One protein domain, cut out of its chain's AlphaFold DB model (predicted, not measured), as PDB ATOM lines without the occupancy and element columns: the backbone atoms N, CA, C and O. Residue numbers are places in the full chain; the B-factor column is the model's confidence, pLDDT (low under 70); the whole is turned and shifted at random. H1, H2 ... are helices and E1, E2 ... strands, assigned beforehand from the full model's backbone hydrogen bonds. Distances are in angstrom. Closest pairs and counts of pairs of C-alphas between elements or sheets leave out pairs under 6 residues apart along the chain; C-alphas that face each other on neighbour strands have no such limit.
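AT A GLANCE: This is residues 216 to 346 of the 347 residues of the protein "Peptidoglycan-binding protein" of Nitrospinae bacterium (UniProt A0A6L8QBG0). Two crossing helices, H4 and H5, make the core; H1 crosses H4 on one side, and the small hairpin E1 and E2 packs on H5 through E2 on the other. Two long unnamed links, residues 246 to 268 and 282 to 305, loop along the outside. The printed part has 131 residues, with five named helices and two named strands in the order H1 H2 H3 E1 E2 H4 H5. It is mostly helix, though under half of the residues are in named elements; the sheet, E1 - E2, is antiparallel. The whole is compact, with a radius of gyration of the C-alphas of 14.2 A and spans of 44 by 31 by 31 A.

IN THESE COORDINATES: Find C-alpha 216 at (-13.432, 18.797, 84.072); from there H1, residues 216 to 230, runs 20.3 A. H2 is residues 241 to 245, H3 269 to 275, E1 278 to 281, E2 306 to 310 and H4 319 to 326. H5, residues 330 to 344, runs 21.5 A to C-alpha 344 at (-1.687, 6.119, 84.887).

HOW THE PARTS SIT: H1 touches H4 about perpendicular, at 78 degrees, closest at the C-alphas of Phe 227 and Ala 322, 4.7 A. H2 is close to H4 but not clearly touching, with C-alphas 243 and 321 closest at 6.6 A. H4 touches H5 at a steep tilt of 48 degrees, opposite ways; C-alphas 324 and 337 are closest, 4.8 A. H5 touches H3 with residues 341 to 344 alone, about perpendicular at 89 degrees; C-alphas 270 and 344 are closest, 5.6 A. The closest C-alphas of E2 and H5, Val 309 and Lys 342, are 5.6 A apart. In the hairpin E1 and E2, look for N 281 and O 306, within hydrogen-bond range at 2.8 A. In H1, H2, H3, H4 and H5 every O i to N i+4 pair is within hydrogen-bond range.

THE WHOLE: The two farthest C-alphas, Ser 261 and Gln 300, are 44.0 A apart. The printed part has no cut; the links H2 to H3 and E1 to E2 are long. Only residue 236 has pLDDT under 70.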
ATOM      1  N   ILE A 216     -14.781  19.088  84.575       91.56
ATOM      2  CA  ILE A 216     -13.432  18.797  84.072       91.56
ATOM      3  C   ILE A 216     -12.525  20.026  84.212       91.56
ATOM      4  O   ILE A 216     -11.410  19.900  84.711       91.56
ATOM      5  N   SER A 217     -13.002  21.216  83.831       91.06
ATOM      6  CA  SER A 217     -12.253  22.470  83.962       91.06
ATOM      7  C   SER A 217     -11.846  22.744  85.408       91.06
ATOM      8  O   SER A 217     -10.698  23.100  85.650       91.06
ATOM      9  N   LYS A 218     -12.727  22.497  86.384       90.25
ATOM     10  CA  LYS A 218     -12.389  22.654  87.807       90.25
ATOM     11  C   LYS A 218     -11.303  21.685  88.268       90.25
ATOM     12  O   LYS A 218     -10.425  22.073  89.034       90.25
ATOM     13  N   ALA A 219     -11.319  20.450  87.779       92.50
ATOM     14  CA  ALA A 219     -10.269  19.487  88.091       92.50
ATOM     15  C   ALA A 219      -8.921  19.851  87.434       92.50
ATOM     16  O   ALA A 219      -7.869  19.651  88.043       92.50
ATOM     17  N   ILE A 220      -8.943  20.437  86.228       94.12
ATOM     18  CA  ILE A 220      -7.755  21.010  85.574       94.12
ATOM     19  C   ILE A 220      -7.190  22.161  86.408       94.12
ATOM     20  O   ILE A 220      -6.005  22.141  86.736       94.12
ATOM     21  N   GLU A 221      -8.034  23.125  86.791       93.75
ATOM     22  CA  GLU A 221      -7.654  24.260  87.642       93.75
ATOM     23  C   GLU A 221      -7.011  23.777  88.948       93.75
ATOM     24  O   GLU A 221      -5.942  24.255  89.328       93.75
ATOM     25  N   GLU A 222      -7.616  22.791  89.615       92.69
ATOM     26  CA  GLU A 222      -7.102  22.284  90.886       92.69
ATOM     27  C   GLU A 222      -5.773  21.535  90.720       92.69
ATOM     28  O   GLU A 222      -4.833  21.767  91.486       92.69
ATOM     29  N   LEU A 223      -5.639  20.682  89.699       94.75
ATOM     30  CA  LEU A 223      -4.380  19.984  89.433       94.75
ATOM     31  C   LEU A 223      -3.257  20.968  89.071       94.75
ATOM     32  O   LEU A 223      -2.143  20.835  89.586       94.75
ATOM     33  N   LYS A 224      -3.552  21.982  88.247       96.06
ATOM     34  CA  LYS A 224      -2.603  23.047  87.900       96.06
ATOM     35  C   LYS A 224      -2.184  23.838  89.134       96.06
ATOM     36  O   LYS A 224      -0.994  24.013  89.375       96.06
ATOM     37  N   ASN A 225      -3.144  24.218  89.975       94.12
ATOM     38  CA  ASN A 225      -2.893  24.894  91.243       94.12
ATOM     39  C   ASN A 225      -1.978  24.068  92.165       94.12
ATOM     40  O   ASN A 225      -1.053  24.614  92.770       94.12
ATOM     41  N   LYS A 226      -2.177  22.745  92.262       93.81
ATOM     42  CA  LYS A 226      -1.255  21.882  93.021       93.81
ATOM     43  C   LYS A 226       0.144  21.869  92.428       93.81
ATOM     44  O   LYS A 226       1.114  21.901  93.185       93.81
ATOM     45  N   PHE A 227       0.254  21.825  91.106       95.31
ATOM     46  CA  PHE A 227       1.543  21.849  90.433       95.31
ATOM     47  C   PHE A 227       2.294  23.157  90.705       95.31
ATOM     48  O   PHE A 227       3.410  23.122  91.220       95.31
ATOM     49  N   ASP A 228       1.644  24.293  90.474       93.88
ATOM     50  CA  ASP A 228       2.267  25.615  90.575       93.88
ATOM     51  C   ASP A 228       2.589  26.009  92.018       93.88
ATOM     52  O   ASP A 228       3.663  26.540  92.298       93.88
ATOM     53  N   ASN A 229       1.673  25.726  92.951       92.06
ATOM     54  CA  ASN A 229       1.732  26.303  94.294       92.06
ATOM     55  C   ASN A 229       2.139  25.312  95.389       92.06
ATOM     56  O   ASN A 229       2.526  25.750  96.472       92.06
ATOM     57  N   PHE A 230       2.046  23.995  95.155       92.50
ATOM     58  CA  PHE A 230       2.288  22.989  96.201       92.50
ATOM     59  C   PHE A 230       3.491  22.089  95.947       92.50
ATOM     60  O   PHE A 230       4.003  21.498  96.897       92.50
ATOM     61  N   VAL A 231       3.963  21.958  94.708       92.88
ATOM     62  CA  VAL A 231       5.156  21.146  94.439       92.88
ATOM     63  C   VAL A 231       6.391  21.820  95.043       92.88
ATOM     64  O   VAL A 231       7.073  21.217  95.873       92.88
ATOM     65  N   ASN A 232       6.594  23.102  94.727       90.94
ATOM     66  CA  ASN A 232       7.688  23.930  95.253       90.94
ATOM     67  C   ASN A 232       7.238  24.953  96.310       90.94
ATOM     68  O   ASN A 232       7.995  25.861  96.646       90.94
ATOM     69  N   GLY A 233       6.017  24.822  96.831       86.12
ATOM     70  CA  GLY A 233       5.489  25.743  97.834       86.12
ATOM     71  C   GLY A 233       6.224  25.678  99.181       86.12
ATOM     72  O   GLY A 233       7.164  24.900  99.362       86.12
ATOM     73  N   PRO A 234       5.820  26.503 100.160       83.38
ATOM     74  CA  PRO A 234       6.488  26.563 101.455       83.38
ATOM     75  C   PRO A 234       6.316  25.261 102.268       83.38
ATOM     76  O   PRO A 234       5.343  24.525 102.068       83.38
ATOM     77  N   PRO A 235       7.230  24.964 103.218       75.50
ATOM     78  CA  PRO A 235       7.098  23.825 104.133       75.50
ATOM     79  C   PRO A 235       5.778  23.834 104.926       75.50
ATOM     80  O   PRO A 235       5.053  24.826 104.955       75.50
ATOM     81  N   GLY A 236       5.476  22.737 105.630       66.56
ATOM     82  CA  GLY A 236       4.298  22.675 106.511       66.56
ATOM     83  C   GLY A 236       3.013  22.292 105.778       66.56
ATOM     84  O   GLY A 236       1.953  22.869 105.994       66.56
ATOM     85  N   GLY A 237       3.108  21.321 104.869       71.38
ATOM     86  CA  GLY A 237       1.952  20.813 104.137       71.38
ATOM     87  C   GLY A 237       1.590  21.619 102.892       71.38
ATOM     88  O   GLY A 237       0.562  21.330 102.293       71.38
ATOM     89  N   ARG A 238       2.421  22.568 102.454       77.44
ATOM     90  CA  ARG A 238       2.293  23.250 101.153       77.44
ATOM     91  C   ARG A 238       3.465  22.962 100.208       77.44
ATOM     92  O   ARG A 238       3.598  23.629  99.196       77.44
ATOM     93  N   ARG A 239       4.280  21.946 100.518       86.62
ATOM     94  CA  ARG A 239       5.408  21.490  99.699       86.62
ATOM     95  C   ARG A 239       5.329  19.999  99.397       86.62
ATOM     96  O   ARG A 239       4.805  19.213 100.204       86.62
ATOM     97  N   ALA A 240       5.904  19.602  98.267       89.75
ATOM     98  CA  ALA A 240       6.216  18.219  97.968       89.75
ATOM     99  C   ALA A 240       7.612  17.837  98.487       89.75
ATOM    100  O   ALA A 240       8.559  17.770  97.717       89.75
ATOM    101  N   ASP A 241       7.773  17.608  99.796       87.25
ATOM    102  CA  ASP A 241       9.090  17.279 100.382       87.25
ATOM    103  C   ASP A 241       9.742  16.029  99.755       87.25
ATOM    104  O   ASP A 241      10.962  15.953  99.615       87.25
ATOM    105  N   ASP A 242       8.918  15.088  99.290       90.94
ATOM    106  CA  ASP A 242       9.321  13.910  98.526       90.94
ATOM    107  C   ASP A 242      10.046  14.253  97.218       90.94
ATOM    108  O   ASP A 242      10.981  13.549  96.849       90.94
ATOM    109  N   ARG A 243       9.697  15.362  96.554       93.31
ATOM    110  CA  ARG A 243      10.408  15.849  95.358       93.31
ATOM    111  C   ARG A 243      11.871  16.163  95.657       93.31
ATOM    112  O   ARG A 243      12.762  15.767  94.909       93.31
ATOM    113  N   PHE A 244      12.113  16.863  96.760       90.75
ATOM    114  CA  PHE A 244      13.454  17.271  97.174       90.75
ATOM    115  C   PHE A 244      14.272  16.065  97.636       90.75
ATOM    116  O   PHE A 244      15.436  15.936  97.258       90.75
ATOM    117  N   ALA A 245      13.653  15.150  98.389       91.44
ATOM    118  CA  ALA A 245      14.284  13.901  98.810       91.44
ATOM    119  C   ALA A 245      14.636  12.981  97.628       91.44
ATOM    120  O   ALA A 245      15.641  12.277  97.668       91.44
ATOM    121  N   ASP A 246      13.852  13.030  96.550       93.44
ATOM    122  CA  ASP A 246      14.115  12.308  95.305       93.44
ATOM    123  C   ASP A 246      15.199  12.986  94.427       93.44
ATOM    124  O   ASP A 246      15.445  12.552  93.301       93.44
ATOM    125  N   GLY A 247      15.870  14.032  94.930       90.25
ATOM    126  CA  GLY A 247      17.009  14.690  94.279       90.25
ATOM    127  C   GLY A 247      16.648  15.869  93.373       90.25
ATOM    128  O   GLY A 247      17.530  16.443  92.737       90.25
ATOM    129  N   ARG A 248      15.374  16.276  93.319       91.31
ATOM    130  CA  ARG A 248      14.922  17.432  92.527       91.31
ATOM    131  C   ARG A 248      14.902  18.685  93.393       91.31
ATOM    132  O   ARG A 248      13.850  19.170  93.792       91.31
ATOM    133  N   SER A 249      16.087  19.188  93.719       82.88
ATOM    134  CA  SER A 249      16.259  20.362  94.586       82.88
ATOM    135  C   SER A 249      16.192  21.701  93.848       82.88
ATOM    136  O   SER A 249      16.131  22.748  94.490       82.88
ATOM    137  N   GLN A 250      16.184  21.691  92.513       82.94
ATOM    138  CA  GLN A 250      16.069  22.908  91.714       82.94
ATOM    139  C   GLN A 250      14.673  23.531  91.846       82.94
ATOM    140  O   GLN A 250      13.657  22.828  91.827       82.94
ATOM    141  N   ASN A 251      14.629  24.865  91.917       81.12
ATOM    142  CA  ASN A 251      13.379  25.630  91.995       81.12
ATOM    143  C   ASN A 251      12.544  25.556  90.707       81.12
ATOM    144  O   ASN A 251      11.348  25.836  90.745       81.12
ATOM    145  N   GLN A 252      13.145  25.182  89.576       91.19
ATOM    146  CA  GLN A 252      12.418  25.016  88.324       91.19
ATOM    147  C   GLN A 252      11.604  23.719  88.345       91.19
ATOM    148  O   GLN A 252      12.129  22.656  88.680       91.19
ATOM    149  N   LEU A 253      10.321  23.819  87.992       94.50
ATOM    150  CA  LEU A 253       9.428  22.673  87.855       94.50
ATOM    151  C   LEU A 253       9.665  21.961  86.520       94.50
ATOM    152  O   LEU A 253       9.797  22.599  85.476       94.50
ATOM    153  N   LEU A 254       9.679  20.630  86.555       95.75
ATOM    154  CA  LEU A 254       9.779  19.791  85.365       95.75
ATOM    155  C   LEU A 254       8.376  19.519  84.820       95.75
ATOM    156  O   LEU A 254       7.624  18.734  85.394       95.75
ATOM    157  N   ILE A 255       8.009  20.165  83.716       96.12
ATOM    158  CA  ILE A 255       6.650  20.074  83.159       96.12
ATOM    159  C   ILE A 255       6.493  18.818  82.296       96.12
ATOM    160  O   ILE A 255       5.597  18.004  82.523       96.12
ATOM    161  N   CYS A 256       7.382  18.635  81.322       97.00
ATOM    162  CA  CYS A 256       7.397  17.494  80.418       97.00
ATOM    163  C   CYS A 256       8.822  17.258  79.903       97.00
ATOM    164  O   CYS A 256       9.614  18.195  79.833       97.00
ATOM    165  N   LYS A 257       9.142  16.016  79.516       96.44
ATOM    166  CA  LYS A 257      10.402  15.705  78.818       96.44
ATOM    167  C   LYS A 257      10.383  16.117  77.345       96.44
ATOM    168  O   LYS A 257      11.439  16.258  76.738       96.44
ATOM    169  N   TYR A 258       9.189  16.212  76.769       96.50
ATOM    170  CA  TYR A 258       8.979  16.640  75.394       96.50
ATOM    171  C   TYR A 258       8.849  18.168  75.357       96.50
ATOM    172  O   TYR A 258       8.444  18.775  76.349       96.50
ATOM    173  N   ASN A 259       9.187  18.783  74.227       94.62
ATOM    174  CA  ASN A 259       8.969  20.217  74.007       94.62
ATOM    175  C   ASN A 259       7.503  20.486  73.649       94.62
ATOM    176  O   ASN A 259       6.856  19.605  73.103       94.62
ATOM    177  N   GLU A 260       7.009  21.708  73.861       94.12
ATOM    178  CA  GLU A 260       5.607  22.097  73.592       94.12
ATOM    179  C   GLU A 260       5.134  21.818  72.155       94.12
ATOM    180  O   GLU A 260       3.966  21.526  71.926       94.12
ATOM    181  N   SER A 261       6.040  21.860  71.173       93.81
ATOM    182  CA  SER A 261       5.724  21.553  69.773       93.81
ATOM    183  C   SER A 261       5.657  20.053  69.456       93.81
ATOM    184  O   SER A 261       5.274  19.681  68.347       93.81
ATOM    185  N   ASP A 262       6.109  19.189  70.365       95.19
ATOM    186  CA  ASP A 262       6.109  17.738  70.180       95.19
ATOM    187  C   ASP A 262       4.690  17.187  70.405       95.19
ATOM    188  O   ASP A 262       4.064  17.508  71.417       95.19
ATOM    189  N   PRO A 263       4.162  16.316  69.526       93.31
ATOM    190  CA  PRO A 263       2.833  15.724  69.707       93.31
ATOM    191  C   PRO A 263       2.679  14.913  71.009       93.31
ATOM    192  O   PRO A 263       1.552  14.670  71.446       93.31
ATOM    193  N   ASN A 264       3.789  14.499  71.629       94.94
ATOM    194  CA  ASN A 264       3.822  13.768  72.895       94.94
ATOM    195  C   ASN A 264       3.844  14.683  74.135       94.94
ATOM    196  O   ASN A 264       3.793  14.184  75.267       94.94
ATOM    197  N   TYR A 265       3.936  16.008  73.952       96.31
ATOM    198  CA  TYR A 265       3.900  16.982  75.041       96.31
ATOM    199  C   TYR A 265       2.626  16.822  75.867       96.31
ATOM    200  O   TYR A 265       1.520  16.916  75.345       96.31
ATOM    201  N   LEU A 266       2.789  16.522  77.159       95.75
ATOM    202  CA  LEU A 266       1.710  16.266  78.129       95.75
ATOM    203  C   LEU A 266       0.731  15.119  77.785       95.75
ATOM    204  O   LEU A 266      -0.173  14.831  78.575       95.75
ATOM    205  N   THR A 267       0.931  14.390  76.685       94.06
ATOM    206  CA  THR A 267       0.029  13.320  76.221       94.06
ATOM    207  C   THR A 267       0.591  11.915  76.453       94.06
ATOM    208  O   THR A 267      -0.156  11.015  76.829       94.06
ATOM    209  N   ASP A 268       1.907  11.707  76.350       95.38
ATOM    210  CA  ASP A 268       2.542  10.377  76.441       95.38
ATOM    211  C   ASP A 268       2.963   9.990  77.883       95.38
ATOM    212  O   ASP A 268       4.024   9.417  78.167       95.38
ATOM    213  N   CYS A 269       2.119  10.344  78.856       97.00
ATOM    214  CA  CYS A 269       2.417  10.138  80.276       97.00
ATOM    215  C   CYS A 269       2.384   8.653  80.680       97.00
ATOM    216  O   CYS A 269       3.158   8.247  81.548       97.00
ATOM    217  N   ARG A 270       1.547   7.824  80.034       96.75
ATOM    218  CA  ARG A 270       1.496   6.370  80.278       96.75
ATOM    219  C   ARG A 270       2.831   5.699  79.960       96.75
ATOM    220  O   ARG A 270       3.316   4.880  80.747       96.75
ATOM    221  N   LYS A 271       3.441   6.049  78.824       97.06
ATOM    222  CA  LYS A 271       4.767   5.543  78.459       97.06
ATOM    223  C   LYS A 271       5.808   5.983  79.476       97.06
ATOM    224  O   LYS A 271       6.545   5.144  79.974       97.06
ATOM    225  N   CYS A 272       5.805   7.259  79.864       98.06
ATOM    226  CA  CYS A 272       6.702   7.758  80.908       98.06
ATOM    227  C   CYS A 272       6.543   7.002  82.240       98.06
ATOM    228  O   CYS A 272       7.539   6.722  82.900       98.06
ATOM    229  N   ALA A 273       5.317   6.638  82.625       97.88
ATOM    230  CA  ALA A 273       5.053   5.857  83.832       97.88
ATOM    231  C   ALA A 273       5.508   4.393  83.715       97.88
ATOM    232  O   ALA A 273       5.950   3.809  84.698       97.88
ATOM    233  N   THR A 274       5.419   3.803  82.524       97.25
ATOM    234  CA  THR A 274       5.856   2.421  82.274       97.25
ATOM    235  C   THR A 274       7.383   2.331  82.192       97.25
ATOM    236  O   THR A 274       7.984   1.451  82.804       97.25
ATOM    237  N   ASP A 275       8.019   3.285  81.510       97.88
ATOM    238  CA  ASP A 275       9.477   3.381  81.368       97.88
ATOM    239  C   ASP A 275      10.175   3.724  82.700       97.88
ATOM    240  O   ASP A 275      11.361   3.451  82.870       97.88
ATOM    241  N   ALA A 276       9.447   4.289  83.672       97.94
ATOM    242  CA  ALA A 276       9.971   4.620  84.999       97.94
ATOM    243  C   ALA A 276      10.405   3.387  85.819       97.94
ATOM    244  O   ALA A 276      11.094   3.534  86.834       97.94
ATOM    245  N   GLY A 277      10.001   2.182  85.404       98.19
ATOM    246  CA  GLY A 277      10.119   0.969  86.202       98.19
ATOM    247  C   GLY A 277       9.135   0.961  87.374       98.19
ATOM    248  O   GLY A 277       8.441   1.945  87.648       98.19
ATOM    249  N   THR A 278       9.060  -0.167  88.076       98.19
ATOM    250  CA  THR A 278       8.109  -0.358  89.173       98.19
ATOM    251  C   THR A 278       8.779  -0.836  90.452       98.19
ATOM    252  O   THR A 278       9.869  -1.405  90.441       98.19
ATOM    253  N   HIS A 279       8.102  -0.603  91.571       97.75
ATOM    254  CA  HIS A 279       8.441  -1.190  92.859       97.75
ATOM    255  C   HIS A 279       7.186  -1.662  93.595       97.75
ATOM    256  O   HIS A 279       6.064  -1.234  93.300       97.75
ATOM    257  N   ASP A 280       7.393  -2.543  94.565       98.25
ATOM    258  CA  ASP A 280       6.360  -2.929  95.511       98.25
ATOM    259  C   ASP A 280       6.418  -2.028  96.744       98.25
ATOM    260  O   ASP A 280       7.488  -1.696  97.249       98.25
ATOM    261  N   ILE A 281       5.239  -1.658  97.231       98.25
ATOM    262  CA  ILE A 281       5.027  -0.944  98.481       98.25
ATOM    263  C   ILE A 281       4.437  -1.935  99.477       98.25
ATOM    264  O   ILE A 281       3.395  -2.545  99.218       98.25
ATOM    265  N   ILE A 282       5.097  -2.070 100.618       97.88
ATOM    266  CA  ILE A 282       4.674  -2.901 101.741       97.88
ATOM    267  C   ILE A 282       4.331  -1.971 102.905       97.88
ATOM    268  O   ILE A 282       5.142  -1.123 103.288       97.88
ATOM    269  N   ALA A 283       3.112  -2.105 103.430       97.44
ATOM    270  CA  ALA A 283       2.644  -1.357 104.588       97.44
ATOM    271  C   ALA A 283       3.585  -1.552 105.782       97.44
ATOM    272  O   ALA A 283       4.135  -2.627 105.991       97.44
ATOM    273  N   ASP A 284       3.772  -0.481 106.536       96.88
ATOM    274  CA  ASP A 284       4.626  -0.331 107.708       96.88
ATOM    275  C   ASP A 284       6.137  -0.509 107.459       96.88
ATOM    276  O   ASP A 284       6.928  -0.070 108.289       96.88
ATOM    277  N   GLU A 285       6.548  -0.998 106.285       96.69
ATOM    278  CA  GLU A 285       7.952  -1.214 105.906       96.69
ATOM    279  C   GLU A 285       8.476  -0.178 104.904       96.69
ATOM    280  O   GLU A 285       9.561   0.377 105.065       96.69
ATOM    281  N   THR A 286       7.720   0.093 103.838       97.25
ATOM    282  CA  THR A 286       8.193   0.962 102.754       97.25
ATOM    283  C   THR A 286       8.092   2.431 103.175       97.25
ATOM    284  O   THR A 286       6.988   2.899 103.477       97.25
ATOM    285  N   PRO A 287       9.198   3.201 103.183       96.31
ATOM    286  CA  PRO A 287       9.154   4.624 103.501       96.31
ATOM    287  C   PRO A 287       8.483   5.417 102.369       96.31
ATOM    288  O   PRO A 287       8.514   5.013 101.206       96.31
ATOM    289  N   TYR A 288       7.900   6.579 102.680       93.38
ATOM    290  CA  TYR A 288       7.303   7.453 101.652       93.38
ATOM    291  C   TYR A 288       8.291   7.846 100.548       93.38
ATOM    292  O   TYR A 288       7.949   7.900  99.362       93.38
ATOM    293  N   TYR A 289       9.524   8.114 100.953       91.88
ATOM    294  CA  TYR A 289      10.681   8.442 100.132       91.88
ATOM    295  C   TYR A 289      11.941   8.045 100.904       91.88
ATOM    296  O   TYR A 289      11.890   7.836 102.120       91.88
ATOM    297  N   THR A 290      13.075   7.938 100.219       89.00
ATOM    298  CA  THR A 290      14.352   7.612 100.863       89.00
ATOM    299  C   THR A 290      14.673   8.623 101.968       89.00
ATOM    300  O   THR A 290      14.702   9.824 101.721       89.00
ATOM    301  N   GLY A 291      14.894   8.141 103.193       88.75
ATOM    302  CA  GLY A 291      15.161   8.986 104.365       88.75
ATOM    303  C   GLY A 291      13.916   9.464 105.127       88.75
ATOM    304  O   GLY A 291      14.055  10.118 106.156       88.75
ATOM    305  N   SER A 292      12.703   9.128 104.678       92.12
ATOM    306  CA  SER A 292      11.485   9.375 105.459       92.12
ATOM    307  C   SER A 292      11.440   8.479 106.702       92.12
ATOM    308  O   SER A 292      11.549   7.260 106.586       92.12
ATOM    309  N   ILE A 293      11.177   9.066 107.876       93.00
ATOM    310  CA  ILE A 293      10.865   8.323 109.116       93.00
ATOM    311  C   ILE A 293       9.456   7.708 109.098       93.00
ATOM    312  O   ILE A 293       9.104   6.896 109.952       93.00
ATOM    313  N   HIS A 294       8.624   8.132 108.148       94.56
ATOM    314  CA  HIS A 294       7.263   7.652 107.975       94.56
ATOM    315  C   HIS A 294       7.172   6.658 106.819       94.56
ATOM    316  O   HIS A 294       7.796   6.837 105.765       94.56
ATOM    317  N   THR A 295       6.332   5.649 107.018       96.62
ATOM    318  CA  THR A 295       6.077   4.556 106.083       96.62
ATOM    319  C   THR A 295       4.645   4.588 105.566       96.62
ATOM    320  O   THR A 295       3.752   5.202 106.168       96.62
ATOM    321  N   TYR A 296       4.414   3.950 104.419       96.81
ATOM    322  CA  TYR A 296       3.062   3.626 103.963       96.81
ATOM    323  C   TYR A 296       2.361   2.804 105.033       96.81
ATOM    324  O   TYR A 296       2.973   1.918 105.603       96.81
ATOM    325  N   ARG A 297       1.091   3.088 105.325       96.00
ATOM    326  CA  ARG A 297       0.313   2.330 106.313       96.00
ATOM    327  C   ARG A 297      -1.091   2.100 105.808       96.00
ATOM    328  O   ARG A 297      -1.604   2.901 105.016       96.00
ATOM    329  N   LYS A 298      -1.712   1.033 106.306       96.19
ATOM    330  CA  LYS A 298      -3.146   0.825 106.148       96.19
ATOM    331  C   LYS A 298      -3.891   1.943 106.873       96.19
ATOM    332  O   LYS A 298      -3.572   2.286 108.009       96.19
ATOM    333  N   THR A 299      -4.896   2.497 106.215       92.31
ATOM    334  CA  THR A 299      -5.816   3.476 106.794       92.31
ATOM    335  C   THR A 299      -7.247   2.998 106.591       92.31
ATOM    336  O   THR A 299      -7.485   1.980 105.940       92.31
ATOM    337  N   GLN A 300      -8.222   3.734 107.122       87.56
ATOM    338  CA  GLN A 300      -9.630   3.448 106.838       87.56
ATOM    339  C   GLN A 300      -9.974   3.550 105.340       87.56
ATOM    340  O   GLN A 300     -10.937   2.937 104.893       87.56
ATOM    341  N   TYR A 301      -9.170   4.278 104.557       86.44
ATOM    342  CA  TYR A 301      -9.408   4.515 103.131       86.44
ATOM    343  C   TYR A 301      -8.518   3.677 102.211       86.44
ATOM    344  O   TYR A 301      -8.829   3.503 101.029       86.44
ATOM    345  N   HIS A 302      -7.378   3.198 102.710       92.62
ATOM    346  CA  HIS A 302      -6.327   2.649 101.864       92.62
ATOM    347  C   HIS A 302      -5.682   1.392 102.454       92.62
ATOM    348  O   HIS A 302      -5.445   1.326 103.659       92.62
ATOM    349  N   PRO A 303      -5.344   0.397 101.613       94.12
ATOM    350  CA  PRO A 303      -4.761  -0.858 102.075       94.12
ATOM    351  C   PRO A 303      -3.321  -0.730 102.595       94.12
ATOM    352  O   PRO A 303      -2.870  -1.638 103.284       94.12
ATOM    353  N   GLY A 304      -2.584   0.339 102.271       95.31
ATOM    354  CA  GLY A 304      -1.187   0.522 102.685       95.31
ATOM    355  C   GLY A 304      -0.155  -0.195 101.809       95.31
ATOM    356  O   GLY A 304       0.937   0.328 101.621       95.31
ATOM    357  N   SER A 305      -0.502  -1.354 101.241       97.94
ATOM    358  CA  SER A 305       0.384  -2.152 100.380       97.94
ATOM    359  C   SER A 305      -0.072  -2.149  98.921       97.94
ATOM    360  O   SER A 305      -1.259  -2.310  98.624       97.94
ATOM    361  N   TYR A 306       0.880  -2.041  97.993       97.62
ATOM    362  CA  TYR A 306       0.626  -1.992  96.553       97.62
ATOM    363  C   TYR A 306       1.716  -2.715  95.768       97.62
ATOM    364  O   TYR A 306       2.899  -2.505  95.994       97.62
ATOM    365  N   LYS A 307       1.316  -3.521  94.785       97.69
ATOM    366  CA  LYS A 307       2.242  -4.156  93.839       97.69
ATOM    367  C   LYS A 307       2.424  -3.334  92.568       97.69
ATOM    368  O   LYS A 307       1.437  -2.740  92.112       97.69
ATOM    369  N   ASN A 308       3.618  -3.385  91.978       97.12
ATOM    370  CA  ASN A 308       3.941  -2.807  90.666       97.12
ATOM    371  C   ASN A 308       3.579  -1.315  90.529       97.12
ATOM    372  O   ASN A 308       2.927  -0.911  89.565       97.12
ATOM    373  N   VAL A 309       3.939  -0.493  91.513       98.25
ATOM    374  CA  VAL A 309       3.723   0.961  91.455       98.25
ATOM    375  C   VAL A 309       4.835   1.595  90.612       98.25
ATOM    376  O   VAL A 309       5.997   1.281  90.860       98.25
ATOM    377  N   PRO A 310       4.540   2.476  89.638       98.44
ATOM    378  CA  PRO A 310       5.574   3.240  88.945       98.44
ATOM    379  C   PRO A 310       6.466   4.036  89.900       98.44
ATOM    380  O   PRO A 310       5.978   4.719  90.804       98.44
ATOM    381  N   ILE A 311       7.781   3.988  89.685       97.56
ATOM    382  CA  ILE A 311       8.746   4.706  90.523       97.56
ATOM    383  C   ILE A 311       8.691   6.198  90.172       97.56
ATOM    384  O   ILE A 311       9.305   6.648  89.205       97.56
ATOM    385  N   ARG A 312       7.976   6.993  90.978       96.31
ATOM    386  CA  ARG A 312       7.685   8.410  90.676       96.31
ATOM    387  C   ARG A 312       8.915   9.249  90.301       96.31
ATOM    388  O   ARG A 312       8.834  10.049  89.378       96.31
ATOM    389  N   LYS A 313      10.059   9.045  90.970       95.75
ATOM    390  CA  LYS A 313      11.277   9.844  90.744       95.75
ATOM    391  C   LYS A 313      11.879   9.636  89.353       95.75
ATOM    392  O   LYS A 313      12.583  10.517  88.865       95.75
ATOM    393  N   ASN A 314      11.566   8.506  88.718       97.38
ATOM    394  CA  ASN A 314      12.012   8.159  87.372       97.38
ATOM    395  C   ASN A 314      11.052   8.681  86.285       97.38
ATOM    396  O   ASN A 314      11.400   8.657  85.109       97.38
ATOM    397  N   ILE A 315       9.863   9.178  86.649       97.94
ATOM    398  CA  ILE A 315       8.952   9.836  85.704       97.94
ATOM    399  C   ILE A 315       9.495  11.248  85.435       97.94
ATOM    400  O   ILE A 315       9.614  12.021  86.382       97.94
ATOM    401  N   PRO A 316       9.812  11.643  84.192       97.00
ATOM    402  CA  PRO A 316      10.576  12.858  83.888       97.00
ATOM    403  C   PRO A 316       9.724  14.145  83.890       97.00
ATOM    404  O   PRO A 316       9.823  14.984  82.999       97.00
ATOM    405  N   CYS A 317       8.854  14.288  84.886       97.38
ATOM    406  CA  CYS A 317       8.074  15.488  85.178       97.38
ATOM    407  C   CYS A 317       7.678  15.512  86.660       97.38
ATOM    408  O   CYS A 317       7.798  14.504  87.360       97.38
ATOM    409  N   ASP A 318       7.209  16.655  87.149       97.44
ATOM    410  CA  ASP A 318       6.861  16.866  88.553       97.44
ATOM    411  C   ASP A 318       5.371  16.629  88.864       97.44
ATOM    412  O   ASP A 318       4.948  16.700  90.020       97.44
ATOM    413  N   TRP A 319       4.570  16.262  87.859       97.50
ATOM    414  CA  TRP A 319       3.145  15.962  88.022       97.50
ATOM    415  C   TRP A 319       2.847  14.890  89.081       97.50
ATOM    416  O   TRP A 319       1.940  15.132  89.875       97.50
ATOM    417  N   PRO A 320       3.612  13.783  89.223       96.75
ATOM    418  CA  PRO A 320       3.393  12.821  90.309       96.75
ATOM    419  C   PRO A 320       3.360  13.462  91.704       96.75
ATOM    420  O   PRO A 320       2.590  13.039  92.567       96.75
ATOM    421  N   TYR A 321       4.172  14.498  91.931       95.31
ATOM    422  CA  TYR A 321       4.216  15.227  93.196       95.31
ATOM    423  C   TYR A 321       2.985  16.121  93.376       95.31
ATOM    424  O   TYR A 321       2.402  16.143  94.460       95.31
ATOM    425  N   ALA A 322       2.528  16.788  92.312       94.81
ATOM    426  CA  ALA A 322       1.285  17.562  92.326       94.81
ATOM    427  C   ALA A 322       0.069  16.678  92.641       94.81
ATOM    428  O   ALA A 322      -0.763  17.037  93.471       94.81
ATOM    429  N   MET A 323       0.005  15.477  92.062       92.44
ATOM    430  CA  MET A 323      -1.079  14.524  92.324       92.44
ATOM    431  C   MET A 323      -1.155  14.077  93.772       92.44
ATOM    432  O   MET A 323      -2.241  13.951  94.327       92.44
ATOM    433  N   ARG A 324      -0.004  13.842  94.409       92.00
ATOM    434  CA  ARG A 324       0.023  13.554  95.843       92.00
ATOM    435  C   ARG A 324      -0.673  14.674  96.610       92.00
ATOM    436  O   ARG A 324      -1.464  14.416  97.508       92.00
ATOM    437  N   ARG A 325      -0.394  15.922  96.225       90.12
ATOM    438  CA  ARG A 325      -0.969  17.119  96.842       90.12
ATOM    439  C   ARG A 325      -2.435  17.361  96.480       90.12
ATOM    440  O   ARG A 325      -3.078  18.124  97.201       90.12
ATOM    441  N   TYR A 326      -2.953  16.710  95.438       85.81
ATOM    442  CA  TYR A 326      -4.361  16.758  95.038       85.81
ATOM    443  C   TYR A 326      -5.271  16.247  96.162       85.81
ATOM    444  O   TYR A 326      -6.220  16.926  96.529       85.81
ATOM    445  N   ASN A 327      -4.904  15.138  96.814       81.31
ATOM    446  CA  ASN A 327      -5.630  14.596  97.970       81.31
ATOM    447  C   ASN A 327      -4.966  14.962  99.315       81.31
ATOM    448  O   ASN A 327      -4.751  14.132 100.202       81.31
ATOM    449  N   GLY A 328      -4.561  16.226  99.459       83.25
ATOM    450  CA  GLY A 328      -4.081  16.763 100.732       83.25
ATOM    451  C   GLY A 328      -2.657  16.336 101.114       83.25
ATOM    452  O   GLY A 328      -1.704  16.575 100.371       83.25
ATOM    453  N   SER A 329      -2.478  15.819 102.336       84.38
ATOM    454  CA  SER A 329      -1.160  15.546 102.934       84.38
ATOM    455  C   SER A 329      -1.140  14.284 103.809       84.38
ATOM    456  O   SER A 329      -2.164  13.635 104.014       84.38
ATOM    457  N   GLY A 330       0.039  13.920 104.325       88.12
ATOM    458  CA  GLY A 330       0.209  12.776 105.223       88.12
ATOM    459  C   GLY A 330       0.060  11.422 104.526       88.12
ATOM    460  O   GLY A 330       0.153  11.319 103.301       88.12
ATOM    461  N   VAL A 331      -0.166  10.369 105.315       91.06
ATOM    462  CA  VAL A 331      -0.177   8.970 104.848       91.06
ATOM    463  C   VAL A 331      -1.194   8.694 103.737       91.06
ATOM    464  O   VAL A 331      -0.899   7.935 102.809       91.06
ATOM    465  N   ASN A 332      -2.370   9.328 103.790       92.50
ATOM    466  CA  ASN A 332      -3.405   9.140 102.774       92.50
ATOM    467  C   ASN A 332      -2.949   9.698 101.422       92.50
ATOM    468  O   ASN A 332      -3.119   9.022 100.415       92.50
ATOM    469  N   SER A 333      -2.261  10.845 101.405       93.00
ATOM    470  CA  SER A 333      -1.746  11.441 100.163       93.00
ATOM    471  C   SER A 333      -0.748  10.534  99.426       93.00
ATOM    472  O   SER A 333      -0.785  10.431  98.202       93.00
ATOM    473  N   TYR A 334       0.113   9.811 100.151       94.94
ATOM    474  CA  TYR A 334       1.064   8.872  99.544       94.94
ATOM    475  C   TYR A 334       0.375   7.612  99.015       94.94
ATOM    476  O   TYR A 334       0.615   7.209  97.879       94.94
ATOM    477  N   ASN A 335      -0.529   7.020  99.803       95.94
ATOM    478  CA  ASN A 335      -1.372   5.913  99.337       95.94
ATOM    479  C   ASN A 335      -2.166   6.306  98.078       95.94
ATOM    480  O   ASN A 335      -2.270   5.529  97.127       95.94
ATOM    481  N   TYR A 336      -2.687   7.533  98.063       95.38
ATOM    482  CA  TYR A 336      -3.389   8.114  96.933       95.38
ATOM    483  C   TYR A 336      -2.493   8.189  95.691       95.38
ATOM    484  O   TYR A 336      -2.859   7.628  94.661       95.38
ATOM    485  N   GLN A 337      -1.297   8.784  95.802       96.38
ATOM    486  CA  GLN A 337      -0.314   8.866  94.711       96.38
ATOM    487  C   GLN A 337       0.010   7.480  94.136       96.38
ATOM    488  O   GLN A 337      -0.009   7.302  92.920       96.38
ATOM    489  N   ALA A 338       0.264   6.483  94.990       97.00
ATOM    490  CA  ALA A 338       0.596   5.129  94.550       97.00
ATOM    491  C   ALA A 338      -0.514   4.502  93.694       97.00
ATOM    492  O   ALA A 338      -0.242   3.895  92.656       97.00
ATOM    493  N   ARG A 339      -1.779   4.666  94.099       96.62
ATOM    494  CA  ARG A 339      -2.923   4.182  93.320       96.62
ATOM    495  C   ARG A 339      -3.056   4.931  91.997       96.62
ATOM    496  O   ARG A 339      -3.199   4.274  90.967       96.62
ATOM    497  N   VAL A 340      -2.923   6.257  91.995       97.00
ATOM    498  CA  VAL A 340      -3.081   7.023  90.758       97.00
ATOM    499  C   VAL A 340      -1.974   6.697  89.757       97.00
ATOM    500  O   VAL A 340      -2.258   6.500  88.581       97.00
ATOM    501  N   LEU A 341      -0.727   6.528  90.204       98.00
ATOM    502  CA  LEU A 341       0.362   6.092  89.324       98.00
ATOM    503  C   LEU A 341       0.089   4.711  88.711       98.00
ATOM    504  O   LEU A 341       0.380   4.483  87.539       98.00
ATOM    505  N   LYS A 342      -0.535   3.795  89.461       97.44
ATOM    506  CA  LYS A 342      -0.974   2.506  88.906       97.44
ATOM    507  C   LYS A 342      -2.084   2.653  87.870       97.44
ATOM    508  O   LYS A 342      -2.101   1.875  86.921       97.44
ATOM    509  N   HIS A 343      -3.006   3.595  88.054       96.88
ATOM    510  CA  HIS A 343      -4.016   3.906  87.044       96.88
ATOM    511  C   HIS A 343      -3.360   4.525  85.804       96.88
ATOM    512  O   HIS A 343      -3.593   4.031  84.708       96.88
ATOM    513  N   LEU A 344      -2.440   5.479  85.972       97.56
ATOM    514  CA  LEU A 344      -1.687   6.119  84.887       97.56
ATOM    515  C   LEU A 344      -0.946   5.123  83.987       97.56
ATOM    516  O   LEU A 344      -0.905   5.296  82.776       97.56
ATOM    517  N   ALA A 345      -0.359   4.072  84.561       95.75
ATOM    518  CA  ALA A 345       0.329   3.044  83.778       95.75
ATOM    519  C   ALA A 345      -0.627   2.189  82.912       95.75
ATOM    520  O   ALA A 345      -0.182   1.477  82.007       95.75
ATOM    521  N   LYS A 346      -1.938   2.243  83.183       90.62
ATOM    522  CA  LYS A 346      -2.978   1.465  82.498       90.62
ATOM    523  C   LYS A 346      -3.820   2.281  81.515       90.62
ATOM    524  O   LYS A 346      -4.283   1.682  80.548       90.62
TER     525      LYS A 346